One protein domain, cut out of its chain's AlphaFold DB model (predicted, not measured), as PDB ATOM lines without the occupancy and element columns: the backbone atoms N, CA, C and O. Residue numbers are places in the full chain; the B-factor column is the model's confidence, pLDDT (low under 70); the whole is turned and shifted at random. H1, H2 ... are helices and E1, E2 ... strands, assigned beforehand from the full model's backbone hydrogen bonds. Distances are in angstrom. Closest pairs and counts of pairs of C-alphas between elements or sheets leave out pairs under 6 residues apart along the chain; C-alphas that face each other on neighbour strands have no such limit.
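This is residues 10 to 101 of the 108 residues of the protein "Lipid carrier protein" of Pseudomonas aeruginosa (UniProt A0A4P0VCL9). A two-strand sheet, E3 and E4, has H3 over one face; H1 follows at one end of E3, and the long helix H4 packs on the far side of H1. The hairpin of E1 and E2 lies at the opposite end, and its residues 12 to 17 stick out. The printed part has 92 residues, with elements in the order E1, E2, E3, H1, H2, E4, H3, H4; its class is mixed, helices and strands, and both two-strand sheets are antiparallel. It is only just compact, close to loose, with a radius of gyration of the C-alphas of 14.4 A and spans of 40 by 31 by 22 A.

E1, residues 10 to 13, begins at C-alpha 10 (323.399, 3.689, 19.191). E2 is residues 16 to 20, E3 27 to 30, H1 33 to 40, H2 46 to 51 and E4 56 to 59. H3, residues 61 to 72, is 16.4 A long. H4, residues 81 to 101, is 30.7 A long and ends at C-alpha 101 (327.057, -6.515, 52.099).

E1 and E2 form a hairpin, with N 11 and O 18 within hydrogen-bond range at 2.9 A. E3 and E4 are antiparallel neighbours, with N 28 and O 58 at 2.8 A. The closest C-alphas of E3 and H3, Val 27 and Gly 64, are 6.2 A apart. H2 and H3 only just touch, with 3 pairs of C-alphas within 8 A, the closest Pro 46 and Lys 68 at 7.3 A; H3 does so with residues 68 to 72 alone. H1 touches H4 at a steep tilt of 56 degrees, opposite ways; the closest C-alphas are Leu 38 and Gly 91, 5.1 A, and H4 touches with residues 87 to 95 alone. Every O i to N i+4 pair is within hydrogen-bond range in H1, H2 and H3; in H4, 16 of 17 are.

The C-alphas of Pro 14 and Glu 100, the two farthest apart, are 45.9 A apart. The printed part has no cut and no long link. The pLDDT is under 70 at residues 23, 76 to 77 and 99 to 101.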
ATOM      1  N   VAL A  10     323.104   4.602  20.292       88.81
ATOM      2  CA  VAL A  10     323.399   3.689  19.191       88.81
ATOM      3  C   VAL A  10     322.180   3.624  18.284       88.81
ATOM      4  O   VAL A  10     321.041   3.617  18.749       88.81
ATOM      5  N   THR A  11     322.409   3.593  16.977       88.25
ATOM      6  CA  THR A  11     321.364   3.381  15.977       88.25
ATOM      7  C   THR A  11     321.732   2.223  15.061       88.25
ATOM      8  O   THR A  11     322.911   1.981  14.791       88.25
ATOM      9  N   ARG A  12     320.723   1.490  14.585       85.06
ATOM     10  CA  ARG A  12     320.910   0.404  13.625       85.06
ATOM     11  C   ARG A  12     320.911   0.967  12.210       85.06
ATOM     12  O   ARG A  12     319.980   1.663  11.816       85.06
ATOM     13  N   VAL A  13     321.943   0.633  11.449       88.06
ATOM     14  CA  VAL A  13     322.102   0.977  10.032       88.06
ATOM     15  C   VAL A  13     322.239  -0.308   9.209       88.06
ATOM     16  O   VAL A  13     322.534  -1.367   9.775       88.06
ATOM     17  N   PRO A  14     322.033  -0.272   7.881       88.75
ATOM     18  CA  PRO A  14     322.413  -1.393   7.028       88.75
ATOM     19  C   PRO A  14     323.883  -1.765   7.281       88.75
ATOM     20  O   PRO A  14     324.761  -0.914   7.165       88.75
ATOM     21  N   GLY A  15     324.139  -3.012   7.687       85.06
ATOM     22  CA  GLY A  15     325.485  -3.505   8.003       85.06
ATOM     23  C   GLY A  15     325.909  -3.447   9.478       85.06
ATOM     24  O   GLY A  15     326.997  -3.922   9.781       85.06
ATOM     25  N   GLY A  16     325.088  -2.931  10.405       84.56
ATOM     26  CA  GLY A  16     325.381  -3.051  11.840       84.56
ATOM     27  C   GLY A  16     324.854  -1.921  12.723       84.56
ATOM     28  O   GLY A  16     323.802  -1.331  12.473       84.56
ATOM     29  N   LEU A  17     325.593  -1.643  13.796       86.69
ATOM     30  CA  LEU A  17     325.292  -0.604  14.780       86.69
ATOM     31  C   LEU A  17     326.264   0.570  14.628       86.69
ATOM     32  O   LEU A  17     327.458   0.374  14.416       86.69
ATOM     33  N   ARG A  18     325.757   1.797  14.758       88.94
ATOM     34  CA  ARG A  18     326.547   3.032  14.695       88.94
ATOM     35  C   ARG A  18     326.286   3.901  15.921       88.94
ATOM     36  O   ARG A  18     325.133   4.132  16.284       88.94
ATOM     37  N   LEU A  19     327.358   4.420  16.516       90.25
ATOM     38  CA  LEU A  19     327.292   5.442  17.562       90.25
ATOM     39  C   LEU A  19     326.868   6.786  16.962       90.25
ATOM     40  O   LEU A  19     327.378   7.203  15.920       90.25
ATOM     41  N   VAL A  20     325.923   7.450  17.616       89.00
ATOM     42  CA  VAL A  20     325.374   8.739  17.193       89.00
ATOM     43  C   VAL A  20     325.235   9.670  18.387       89.00
ATOM     44  O   VAL A  20     324.878   9.245  19.481       89.00
ATOM     45  N   GLU A  21     325.450  10.962  18.173       79.81
ATOM     46  CA  GLU A  21     325.162  11.992  19.170       79.81
ATOM     47  C   GLU A  21     323.695  12.406  19.027       79.81
ATOM     48  O   GLU A  21     323.345  13.282  18.237       79.81
ATOM     49  N   ARG A  22     322.792  11.708  19.726       71.50
ATOM     50  CA  ARG A  22     321.357  12.033  19.725       71.50
ATOM     51  C   ARG A  22     320.871  12.331  21.142       71.50
ATOM     52  O   ARG A  22     321.024  11.481  22.009       71.50
ATOM     53  N   PRO A  23     320.200  13.473  21.378       64.00
ATOM     54  CA  PRO A  23     319.641  13.790  22.694       64.00
ATOM     55  C   PRO A  23     318.347  13.016  23.003       64.00
ATOM     56  O   PRO A  23     317.889  13.020  24.142       64.00
ATOM     57  N   ARG A  24     317.728  12.366  22.003       75.81
ATOM     58  CA  ARG A  24     316.496  11.575  22.159       75.81
ATOM     59  C   ARG A  24     316.643  10.212  21.487       75.81
ATOM     60  O   ARG A  24     316.631  10.116  20.259       75.81
ATOM     61  N   ALA A  25     316.791   9.175  22.302       84.75
ATOM     62  CA  ALA A  25     316.722   7.787  21.869       84.75
ATOM     63  C   ALA A  25     315.268   7.288  21.931       84.75
ATOM     64  O   ALA A  25     314.519   7.696  22.815       84.75
ATOM     65  N   SER A  26     314.872   6.412  21.002       87.88
ATOM     66  CA  SER A  26     313.537   5.785  21.006       87.88
ATOM     67  C   SER A  26     313.347   4.835  22.192       87.88
ATOM     68  O   SER A  26     312.237   4.675  22.689       87.88
ATOM     69  N   VAL A  27     314.449   4.234  22.646       90.00
ATOM     70  CA  VAL A  27     314.551   3.434  23.865       90.00
ATOM     71  C   VAL A  27     315.847   3.791  24.568       90.00
ATOM     72  O   VAL A  27     316.886   3.959  23.929       90.00
ATOM     73  N   THR A  28     315.780   3.911  25.888       89.19
ATOM     74  CA  THR A  28     316.921   4.196  26.749       89.19
ATOM     75  C   THR A  28     317.048   3.100  27.795       89.19
ATOM     76  O   THR A  28     316.100   2.837  28.530       89.19
ATOM     77  N   ILE A  29     318.235   2.500  27.890       88.50
ATOM     78  CA  ILE A  29     318.598   1.575  28.966       88.50
ATOM     79  C   ILE A  29     319.447   2.338  29.978       88.50
ATOM     80  O   ILE A  29     320.447   2.968  29.621       88.50
ATOM     81  N   ARG A  30     319.063   2.288  31.247       89.38
ATOM     82  CA  ARG A  30     319.756   2.956  32.347       89.38
ATOM     83  C   ARG A  30     320.017   1.971  33.468       89.38
ATOM     84  O   ARG A  30     319.199   1.112  33.754       89.38
ATOM     85  N   GLY A  31     321.154   2.146  34.113       90.00
ATOM     86  CA  GLY A  31     321.623   1.325  35.214       90.00
ATOM     87  C   GLY A  31     323.009   1.787  35.633       90.00
ATOM     88  O   GLY A  31     323.569   2.724  35.037       90.00
ATOM     89  N   ASP A  32     323.540   1.127  36.646       91.44
ATOM     90  CA  ASP A  32     324.839   1.430  37.233       91.44
ATOM     91  C   ASP A  32     325.909   0.552  36.569       91.44
ATOM     92  O   ASP A  32     325.601  -0.537  36.075       91.44
ATOM     93  N   TRP A  33     327.162   1.005  36.506       89.75
ATOM     94  CA  TRP A  33     328.227   0.292  35.785       89.75
ATOM     95  C   TRP A  33     328.400  -1.142  36.292       89.75
ATOM     96  O   TRP A  33     328.611  -2.057  35.498       89.75
ATOM     97  N   ARG A  34     328.227  -1.346  37.604       90.62
ATOM     98  CA  ARG A  34     328.293  -2.664  38.251       90.62
ATOM     99  C   ARG A  34     327.196  -3.609  37.764       90.62
ATOM    100  O   ARG A  34     327.450  -4.795  37.601       90.62
ATOM    101  N   ASP A  35     325.994  -3.098  37.514       90.62
ATOM    102  CA  ASP A  35     324.870  -3.906  37.021       90.62
ATOM    103  C   ASP A  35     325.062  -4.290  35.556       90.62
ATOM    104  O   ASP A  35     324.832  -5.436  35.182       90.62
ATOM    105  N   PHE A  36     325.572  -3.360  34.745       88.38
ATOM    106  CA  PHE A  36     325.976  -3.671  33.375       88.38
ATOM    107  C   PHE A  36     327.111  -4.699  33.327       88.38
ATOM    108  O   PHE A  36     327.101  -5.550  32.444       88.38
ATOM    109  N   LEU A  37     328.065  -4.648  34.263       88.69
ATOM    110  CA  LEU A  37     329.153  -5.622  34.328       88.69
ATOM    111  C   LEU A  37     328.652  -7.018  34.714       88.69
ATOM    112  O   LEU A  37     329.053  -7.996  34.090       88.69
ATOM    113  N   LEU A  38     327.742  -7.123  35.684       89.12
ATOM    114  CA  LEU A  38     327.147  -8.413  36.043       89.12
ATOM    115  C   LEU A  38     326.335  -9.007  34.898       89.12
ATOM    116  O   LEU A  38     326.479 -10.195  34.626       89.12
ATOM    117  N   LEU A  39     325.574  -8.174  34.184       87.19
ATOM    118  CA  LEU A  39     324.861  -8.584  32.978       87.19
ATOM    119  C   LEU A  39     325.834  -9.064  31.893       87.19
ATOM    120  O   LEU A  39     325.667 -10.150  31.348       87.19
ATOM    121  N   ALA A  40     326.891  -8.293  31.615       85.56
ATOM    122  CA  ALA A  40     327.899  -8.649  30.615       85.56
ATOM    123  C   ALA A  40     328.668  -9.929  30.979       85.56
ATOM    124  O   ALA A  40     329.035 -10.688  30.093       85.56
ATOM    125  N   SER A  41     328.889 -10.180  32.271       88.00
ATOM    126  CA  SER A  41     329.546 -11.389  32.786       88.00
ATOM    127  C   SER A  41     328.601 -12.582  32.997       88.00
ATOM    128  O   SER A  41     329.038 -13.597  33.532       88.00
ATOM    129  N   ARG A  42     327.317 -12.465  32.614       85.62
ATOM    130  CA  ARG A  42     326.261 -13.477  32.828       85.62
ATOM    131  C   ARG A  42     326.091 -13.933  34.286       85.62
ATOM    132  O   ARG A  42     325.716 -15.068  34.554       85.62
ATOM    133  N   GLN A  43     326.357 -13.041  35.234       86.56
ATOM    134  CA  GLN A  43     326.159 -13.299  36.664       86.56
ATOM    135  C   GLN A  43     324.774 -12.912  37.169       86.56
ATOM    136  O   GLN A  43     324.246 -13.548  38.077       86.56
ATOM    137  N   GLU A  44     324.169 -11.886  36.571       86.31
ATOM    138  CA  GLU A  44     322.756 -11.569  36.770       86.31
ATOM    139  C   GLU A  44     322.059 -11.484  35.413       86.31
ATOM    140  O   GLU A  44     322.550 -10.835  34.488       86.31
ATOM    141  N   ASP A  45     320.883 -12.101  35.320       85.38
ATOM    142  CA  ASP A  45     320.036 -11.998  34.138       85.38
ATOM    143  C   ASP A  45     319.436 -10.588  34.013       85.38
ATOM    144  O   ASP A  45     319.103  -9.962  35.035       85.38
ATOM    145  N   PRO A  46     319.204 -10.091  32.783       83.50
ATOM    146  CA  PRO A  46     318.538  -8.809  32.567       83.50
ATOM    147  C   PRO A  46     317.199  -8.736  33.304       83.50
ATOM    148  O   PRO A  46     316.920  -7.724  33.943       83.50
ATOM    149  N   ASP A  47     316.408  -9.813  33.291       85.25
ATOM    150  CA  ASP A  47     315.117  -9.882  33.982       85.25
ATOM    151  C   ASP A  47     315.242  -9.647  35.487       85.25
ATOM    152  O   ASP A  47     314.508  -8.835  36.054       85.25
ATOM    153  N   THR A  48     316.223 -10.276  36.133       86.19
ATOM    154  CA  THR A  48     316.494 -10.074  37.562       86.19
ATOM    155  C   THR A  48     316.826  -8.610  37.859       86.19
ATOM    156  O   THR A  48     316.295  -8.027  38.811       86.19
ATOM    157  N   LEU A  49     317.651  -7.978  37.022       84.88
ATOM    158  CA  LEU A  49     318.005  -6.567  37.176       84.88
ATOM    159  C   LEU A  49     316.819  -5.626  36.902       84.88
ATOM    160  O   LEU A  49     316.694  -4.601  37.584       84.88
ATOM    161  N   PHE A  50     315.925  -5.979  35.971       83.75
ATOM    162  CA  PHE A  50     314.673  -5.256  35.721       83.75
ATOM    163  C   PHE A  50     313.728  -5.321  36.916       83.75
ATOM    164  O   PHE A  50     313.274  -4.278  37.394       83.75
ATOM    165  N   PHE A  51     313.469  -6.517  37.450       84.81
ATOM    166  CA  PHE A  51     312.584  -6.692  38.606       84.81
ATOM    167  C   PHE A  51     313.104  -5.962  39.846       84.81
ATOM    168  O   PHE A  51     312.322  -5.404  40.617       84.81
ATOM    169  N   ARG A  52     314.429  -5.886  40.006       86.75
ATOM    170  CA  ARG A  52     315.080  -5.127  41.083       86.75
ATOM    171  C   ARG A  52     315.146  -3.614  40.823       86.75
ATOM    172  O   ARG A  52     315.684  -2.894  41.659       86.75
ATOM    173  N   ARG A  53     314.609  -3.112  39.700       85.44
ATOM    174  CA  ARG A  53     314.648  -1.691  39.272       85.44
ATOM    175  C   ARG A  53     316.068  -1.129  39.133       85.44
ATOM    176  O   ARG A  53     316.292   0.077  39.256       85.44
ATOM    177  N   ARG A  54     317.032  -2.013  38.898       86.19
ATOM    178  CA  ARG A  54     318.457  -1.696  38.758       86.19
ATOM    179  C   ARG A  54     318.815  -1.407  37.317       86.19
ATOM    180  O   ARG A  54     319.560  -0.475  37.029       86.19
ATOM    181  N   LEU A  55     318.201  -2.179  36.429       86.69
ATOM    182  CA  LEU A  55     318.141  -1.904  35.013       86.69
ATOM    183  C   LEU A  55     316.762  -1.319  34.707       86.69
ATOM    184  O   LEU A  55     315.732  -1.850  35.116       86.69
ATOM    185  N   VAL A  56     316.748  -0.182  34.029       87.94
ATOM    186  CA  VAL A  56     315.543   0.549  33.647       87.94
ATOM    187  C   VAL A  56     315.565   0.698  32.134       87.94
ATOM    188  O   VAL A  56     316.489   1.300  31.591       87.94
ATOM    189  N   ILE A  57     314.561   0.140  31.459       88.06
ATOM    190  CA  ILE A  57     314.303   0.360  30.035       88.06
ATOM    191  C   ILE A  57     313.094   1.283  29.939       88.06
ATOM    192  O   ILE A  57     312.015   0.956  30.426       88.06
ATOM    193  N   GLU A  58     313.284   2.435  29.310       88.69
ATOM    194  CA  GLU A  58     312.244   3.438  29.080       88.69
ATOM    195  C   GLU A  58     312.154   3.745  27.585       88.69
ATOM    196  O   GLU A  58     313.180   3.905  26.920       88.69
ATOM    197  N   GLY A  59     310.934   3.879  27.066       88.31
ATOM    198  CA  GLY A  59     310.676   4.238  25.674       88.31
ATOM    199  C   GLY A  59     309.674   3.301  25.018       88.31
ATOM    200  O   GLY A  59     308.729   2.844  25.657       88.31
ATOM    201  N   ASP A  60     309.880   3.045  23.733       90.38
ATOM    202  CA  ASP A  60     309.046   2.151  22.936       90.38
ATOM    203  C   ASP A  60     309.149   0.688  23.407       90.38
ATOM    204  O   ASP A  60     310.242   0.140  23.551       90.38
ATOM    205  N   THR A  61     308.005   0.046  23.650       86.75
ATOM    206  CA  THR A  61     307.943  -1.324  24.181       86.75
ATOM    207  C   THR A  61     308.469  -2.368  23.195       86.75
ATOM    208  O   THR A  61     309.119  -3.325  23.615       86.75
ATOM    209  N   GLU A  62     308.218  -2.204  21.893       88.44
ATOM    210  CA  GLU A  62     308.658  -3.146  20.856       88.44
ATOM    211  C   GLU A  62     310.185  -3.116  20.725       88.44
ATOM    212  O   GLU A  62     310.853  -4.152  20.750       88.44
ATOM    213  N   LEU A  63     310.760  -1.912  20.698       84.75
ATOM    214  CA  LEU A  63     312.206  -1.724  20.742       84.75
ATOM    215  C   LEU A  63     312.803  -2.144  22.088       84.75
ATOM    216  O   LEU A  63     313.915  -2.662  22.118       84.75
ATOM    217  N   GLY A  64     312.082  -1.953  23.194       85.56
ATOM    218  CA  GLY A  64     312.490  -2.414  24.519       85.56
ATOM    219  C   GLY A  64     312.642  -3.934  24.563       85.56
ATOM    220  O   GLY A  64     313.648  -4.440  25.059       85.56
ATOM    221  N   LEU A  65     311.698  -4.658  23.957       86.81
ATOM    222  CA  LEU A  65     311.778  -6.108  23.796       86.81
ATOM    223  C   LEU A  65     312.930  -6.516  22.865       86.81
ATOM    224  O   LEU A  65     313.674  -7.440  23.180       86.81
ATOM    225  N   ALA A  66     313.125  -5.809  21.749       84.75
ATOM    226  CA  ALA A  66     314.242  -6.073  20.840       84.75
ATOM    227  C   ALA A  66     315.607  -5.874  21.521       84.75
ATOM    228  O   ALA A  66     316.534  -6.655  21.314       84.75
ATOM    229  N   VAL A  67     315.720  -4.848  22.362       83.44
ATOM    230  CA  VAL A  67     316.897  -4.589  23.192       83.44
ATOM    231  C   VAL A  67     317.115  -5.709  24.203       83.44
ATOM    232  O   VAL A  67     318.247  -6.160  24.349       83.44
ATOM    233  N   LYS A  68     316.060  -6.186  24.871       84.06
ATOM    234  CA  LYS A  68     316.156  -7.338  25.774       84.06
ATOM    235  C   LYS A  68     316.696  -8.566  25.035       84.06
ATOM    236  O   LYS A  68     317.703  -9.120  25.454       84.06
ATOM    237  N   ASN A  69     316.106  -8.906  23.890       85.12
ATOM    238  CA  ASN A  69     316.557 -10.035  23.074       85.12
ATOM    239  C   ASN A  69     318.018  -9.876  22.620       85.12
ATOM    240  O   ASN A  69     318.751 -10.858  22.539       85.12
ATOM    241  N   LEU A  70     318.460  -8.644  22.333       81.81
ATOM    242  CA  LEU A  70     319.861  -8.366  22.022       81.81
ATOM    243  C   LEU A  70     320.766  -8.659  23.225       81.81
ATOM    244  O   LEU A  70     321.792  -9.305  23.041       81.81
ATOM    245  N   LEU A  71     320.393  -8.209  24.428       80.50
ATOM    246  CA  LEU A  71     321.143  -8.483  25.659       80.50
ATOM    247  C   LEU A  71     321.217  -9.987  25.948       80.50
ATOM    248  O   LEU A  71     322.299 -10.476  26.253       80.50
ATOM    249  N   ASP A  72     320.112 -10.715  25.769       80.06
ATOM    250  CA  ASP A  72     320.069 -12.176  25.918       80.06
ATOM    251  C   ASP A  72     320.987 -12.879  24.899       80.06
ATOM    252  O   ASP A  72     321.614 -13.893  25.202       80.06
ATOM    253  N   SER A  73     321.117 -12.316  23.690       79.50
ATOM    254  CA  SER A  73     321.981 -12.851  22.627       79.50
ATOM    255  C   SER A  73     323.470 -12.514  22.773       79.50
ATOM    256  O   SER A  73     324.276 -13.017  21.989       79.50
ATOM    257  N   LEU A  74     323.859 -11.660  23.731       72.00
ATOM    258  CA  LEU A  74     325.270 -11.367  23.992       72.00
ATOM    259  C   LEU A  74     325.933 -12.633  24.539       72.00
ATOM    260  O   LEU A  74     325.786 -12.973  25.715       72.00
ATOM    261  N   ASP A  75     326.623 -13.354  23.658       70.50
ATOM    262  CA  ASP A  75     327.292 -14.606  23.991       70.50
ATOM    263  C   ASP A  75     328.819 -14.453  24.057       70.50
ATOM    264  O   ASP A  75     329.383 -13.838  23.141       70.50
ATOM    265  N   PRO A  76     329.497 -15.008  25.092       67.94
ATOM    266  CA  PRO A  76     330.951 -15.165  25.139       67.94
ATOM    267  C   PRO A  76     331.580 -15.595  23.818       67.94
ATOM    268  O   PRO A  76     332.671 -15.132  23.491       67.94
ATOM    269  N   GLU A  77     330.896 -16.445  23.049       69.62
ATOM    270  CA  GLU A  77     331.392 -16.975  21.775       69.62
ATOM    271  C   GLU A  77     331.689 -15.892  20.721       69.62
ATOM    272  O   GLU A  77     332.477 -16.117  19.803       69.62
ATOM    273  N   HIS A  78     331.112 -14.694  20.864       75.44
ATOM    274  CA  HIS A  78     331.322 -13.573  19.945       75.44
ATOM    275  C   HIS A  78     332.446 -12.622  20.381       75.44
ATOM    276  O   HIS A  78     332.782 -11.689  19.645       75.44
ATOM    277  N   LEU A  79     333.029 -12.828  21.567       79.00
ATOM    278  CA  LEU A  79     334.101 -11.999  22.104       79.00
ATOM    279  C   LEU A  79     335.429 -12.768  22.124       79.00
ATOM    280  O   LEU A  79     335.457 -13.977  22.350       79.00
ATOM    281  N   PRO A  80     336.572 -12.084  21.933       86.31
ATOM    282  CA  PRO A  80     337.871 -12.703  22.148       86.31
ATOM    283  C   PRO A  80     337.966 -13.315  23.562       86.31
ATOM    284  O   PRO A  80     337.602 -12.635  24.527       86.31
ATOM    285  N   PRO A  81     338.529 -14.529  23.730       85.94
ATOM    286  CA  PRO A  81     338.559 -15.218  25.026       85.94
ATOM    287  C   PRO A  81     339.189 -14.405  26.164       85.94
ATOM    288  O   PRO A  81     338.742 -14.469  27.304       85.94
ATOM    289  N   TRP A  82     340.209 -13.594  25.865       90.62
ATOM    290  CA  TRP A  82     340.857 -12.731  26.859       90.62
ATOM    291  C   TRP A  82     339.912 -11.658  27.414       90.62
ATOM    292  O   TRP A  82     339.972 -11.345  28.601       90.62
ATOM    293  N   LEU A  83     339.040 -11.104  26.565       88.75
ATOM    294  CA  LEU A  83     338.093 -10.065  26.951       88.75
ATOM    295  C   LEU A  83     336.973 -10.676  27.781       88.75
ATOM    296  O   LEU A  83     336.616 -10.120  28.816       88.75
ATOM    297  N   TRP A  84     336.474 -11.839  27.359       87.19
ATOM    298  CA  TRP A  84     335.486 -12.580  28.132       87.19
ATOM    299  C   TRP A  84     336.005 -12.916  29.533       87.19
ATOM    300  O   TRP A  84     335.372 -12.549  30.516       87.19
ATOM    301  N   ASN A  85     337.200 -13.504  29.639       89.31
ATOM    302  CA  ASN A  85     337.796 -13.851  30.932       89.31
ATOM    303  C   ASN A  85     337.980 -12.626  31.841       89.31
ATOM    304  O   ASN A  85     337.790 -12.720  33.054       89.31
ATOM    305  N   ALA A  86     338.340 -11.471  31.270       90.12
ATOM    306  CA  ALA A  86     338.461 -10.223  32.018       90.12
ATOM    307  C   ALA A  86     337.098  -9.735  32.539       90.12
ATOM    308  O   ALA A  86     336.987  -9.374  33.710       90.12
ATOM    309  N   VAL A  87     336.061  -9.761  31.695       89.31
ATOM    310  CA  VAL A  87     334.686  -9.386  32.069       89.31
ATOM    311  C   VAL A  87     334.125 -10.342  33.121       89.31
ATOM    312  O   VAL A  87     333.550  -9.885  34.107       89.31
ATOM    313  N   GLU A  88     334.337 -11.648  32.962       89.56
ATOM    314  CA  GLU A  88     333.900 -12.670  33.913       89.56
ATOM    315  C   GLU A  88     334.578 -12.484  35.276       89.56
ATOM    316  O   GLU A  88     333.902 -12.419  36.303       89.56
ATOM    317  N   SER A  89     335.903 -12.309  35.288       89.94
ATOM    318  CA  SER A  89     336.668 -12.083  36.522       89.94
ATOM    319  C   SER A  89     336.232 -10.803  37.234       89.94
ATOM    320  O   SER A  89     336.030 -10.805  38.448       89.94
ATOM    321  N   ALA A  90     336.040  -9.713  36.486       90.88
ATOM    322  CA  ALA A  90     335.593  -8.443  37.045       90.88
ATOM    323  C   ALA A  90     334.160  -8.533  37.591       90.88
ATOM    324  O   ALA A  90     333.866  -7.986  38.652       90.88
ATOM    325  N   GLY A  91     333.270  -9.249  36.900       90.56
ATOM    326  CA  GLY A  91     331.930  -9.504  37.407       90.56
ATOM    327  C   GLY A  91     331.959 -10.299  38.716       90.56
ATOM    328  O   GLY A  91     331.224  -9.952  39.636       90.56
ATOM    329  N   ARG A  92     332.821 -11.331  38.818       89.56
ATOM    330  CA  ARG A  92     332.915 -12.186  40.019       89.56
ATOM    331  C   ARG A  92     333.322 -11.369  41.235       89.56
ATOM    332  O   ARG A  92     332.654 -11.447  42.260       89.56
ATOM    333  N   ALA A  93     334.313 -10.497  41.071       90.50
ATOM    334  CA  ALA A  93     334.702  -9.548  42.109       90.50
ATOM    335  C   ALA A  93     333.526  -8.644  42.539       90.50
ATOM    336  O   ALA A  93     333.283  -8.454  43.728       90.50
ATOM    337  N   VAL A  94     332.733  -8.132  41.587       90.00
ATOM    338  CA  VAL A  94     331.549  -7.311  41.902       90.00
ATOM    339  C   VAL A  94     330.443  -8.113  42.600       90.00
ATOM    340  O   VAL A  94     329.728  -7.552  43.433       90.00
ATOM    341  N   GLN A  95     330.270  -9.397  42.278       86.12
ATOM    342  CA  GLN A  95     329.294 -10.263  42.940       86.12
ATOM    343  C   GLN A  95     329.726 -10.623  44.368       86.12
ATOM    344  O   GLN A  95     328.887 -10.595  45.268       86.12
ATOM    345  N   GLU A  96     331.012 -10.898  44.592       85.31
ATOM    346  CA  GLU A  96     331.589 -11.155  45.920       85.31
ATOM    347  C   GLU A  96     331.410  -9.943  46.845       85.31
ATOM    348  O   GLU A  96     330.808 -10.075  47.912       85.31
ATOM    349  N   GLU A  97     331.769  -8.740  46.378       80.25
ATOM    350  CA  GLU A  97     331.540  -7.485  47.115       80.25
ATOM    351  C   GLU A  97     330.054  -7.272  47.468       80.25
ATOM    352  O   GLU A  97     329.725  -6.662  48.484       80.25
ATOM    353  N   ARG A  98     329.121  -7.756  46.639       72.12
ATOM    354  CA  ARG A  98     327.674  -7.656  46.904       72.12
ATOM    355  C   ARG A  98     327.168  -8.711  47.878       72.12
ATOM    356  O   ARG A  98     326.248  -8.419  48.640       72.12
ATOM    357  N   GLY A  99     327.735  -9.915  47.838       62.84
ATOM    358  CA  GLY A  99     327.415 -10.996  48.766       62.84
ATOM    359  C   GLY A  99     327.827 -10.663  50.200       62.84
ATOM    360  O   GLY A  99     327.081 -10.957  51.134       62.84
ATOM    361  N   GLU A 100     328.956  -9.971  50.374       57.00
ATOM    362  CA  GLU A 100     329.445  -9.538  51.688       57.00
ATOM    363  C   GLU A 100     328.549  -8.473  52.345       57.00
ATOM    364  O   GLU A 100     328.337  -8.502  53.558       57.00
ATOM    365  N   VAL A 101     327.927  -7.583  51.564       55.34
ATOM    366  CA  VAL A 101     327.057  -6.515  52.099       55.34
ATOM    367  C   VAL A 101     325.742  -7.058  52.695       55.34
ATOM    368  O   VAL A 101     325.104  -6.382  53.499       55.34
TER     369      VAL A 101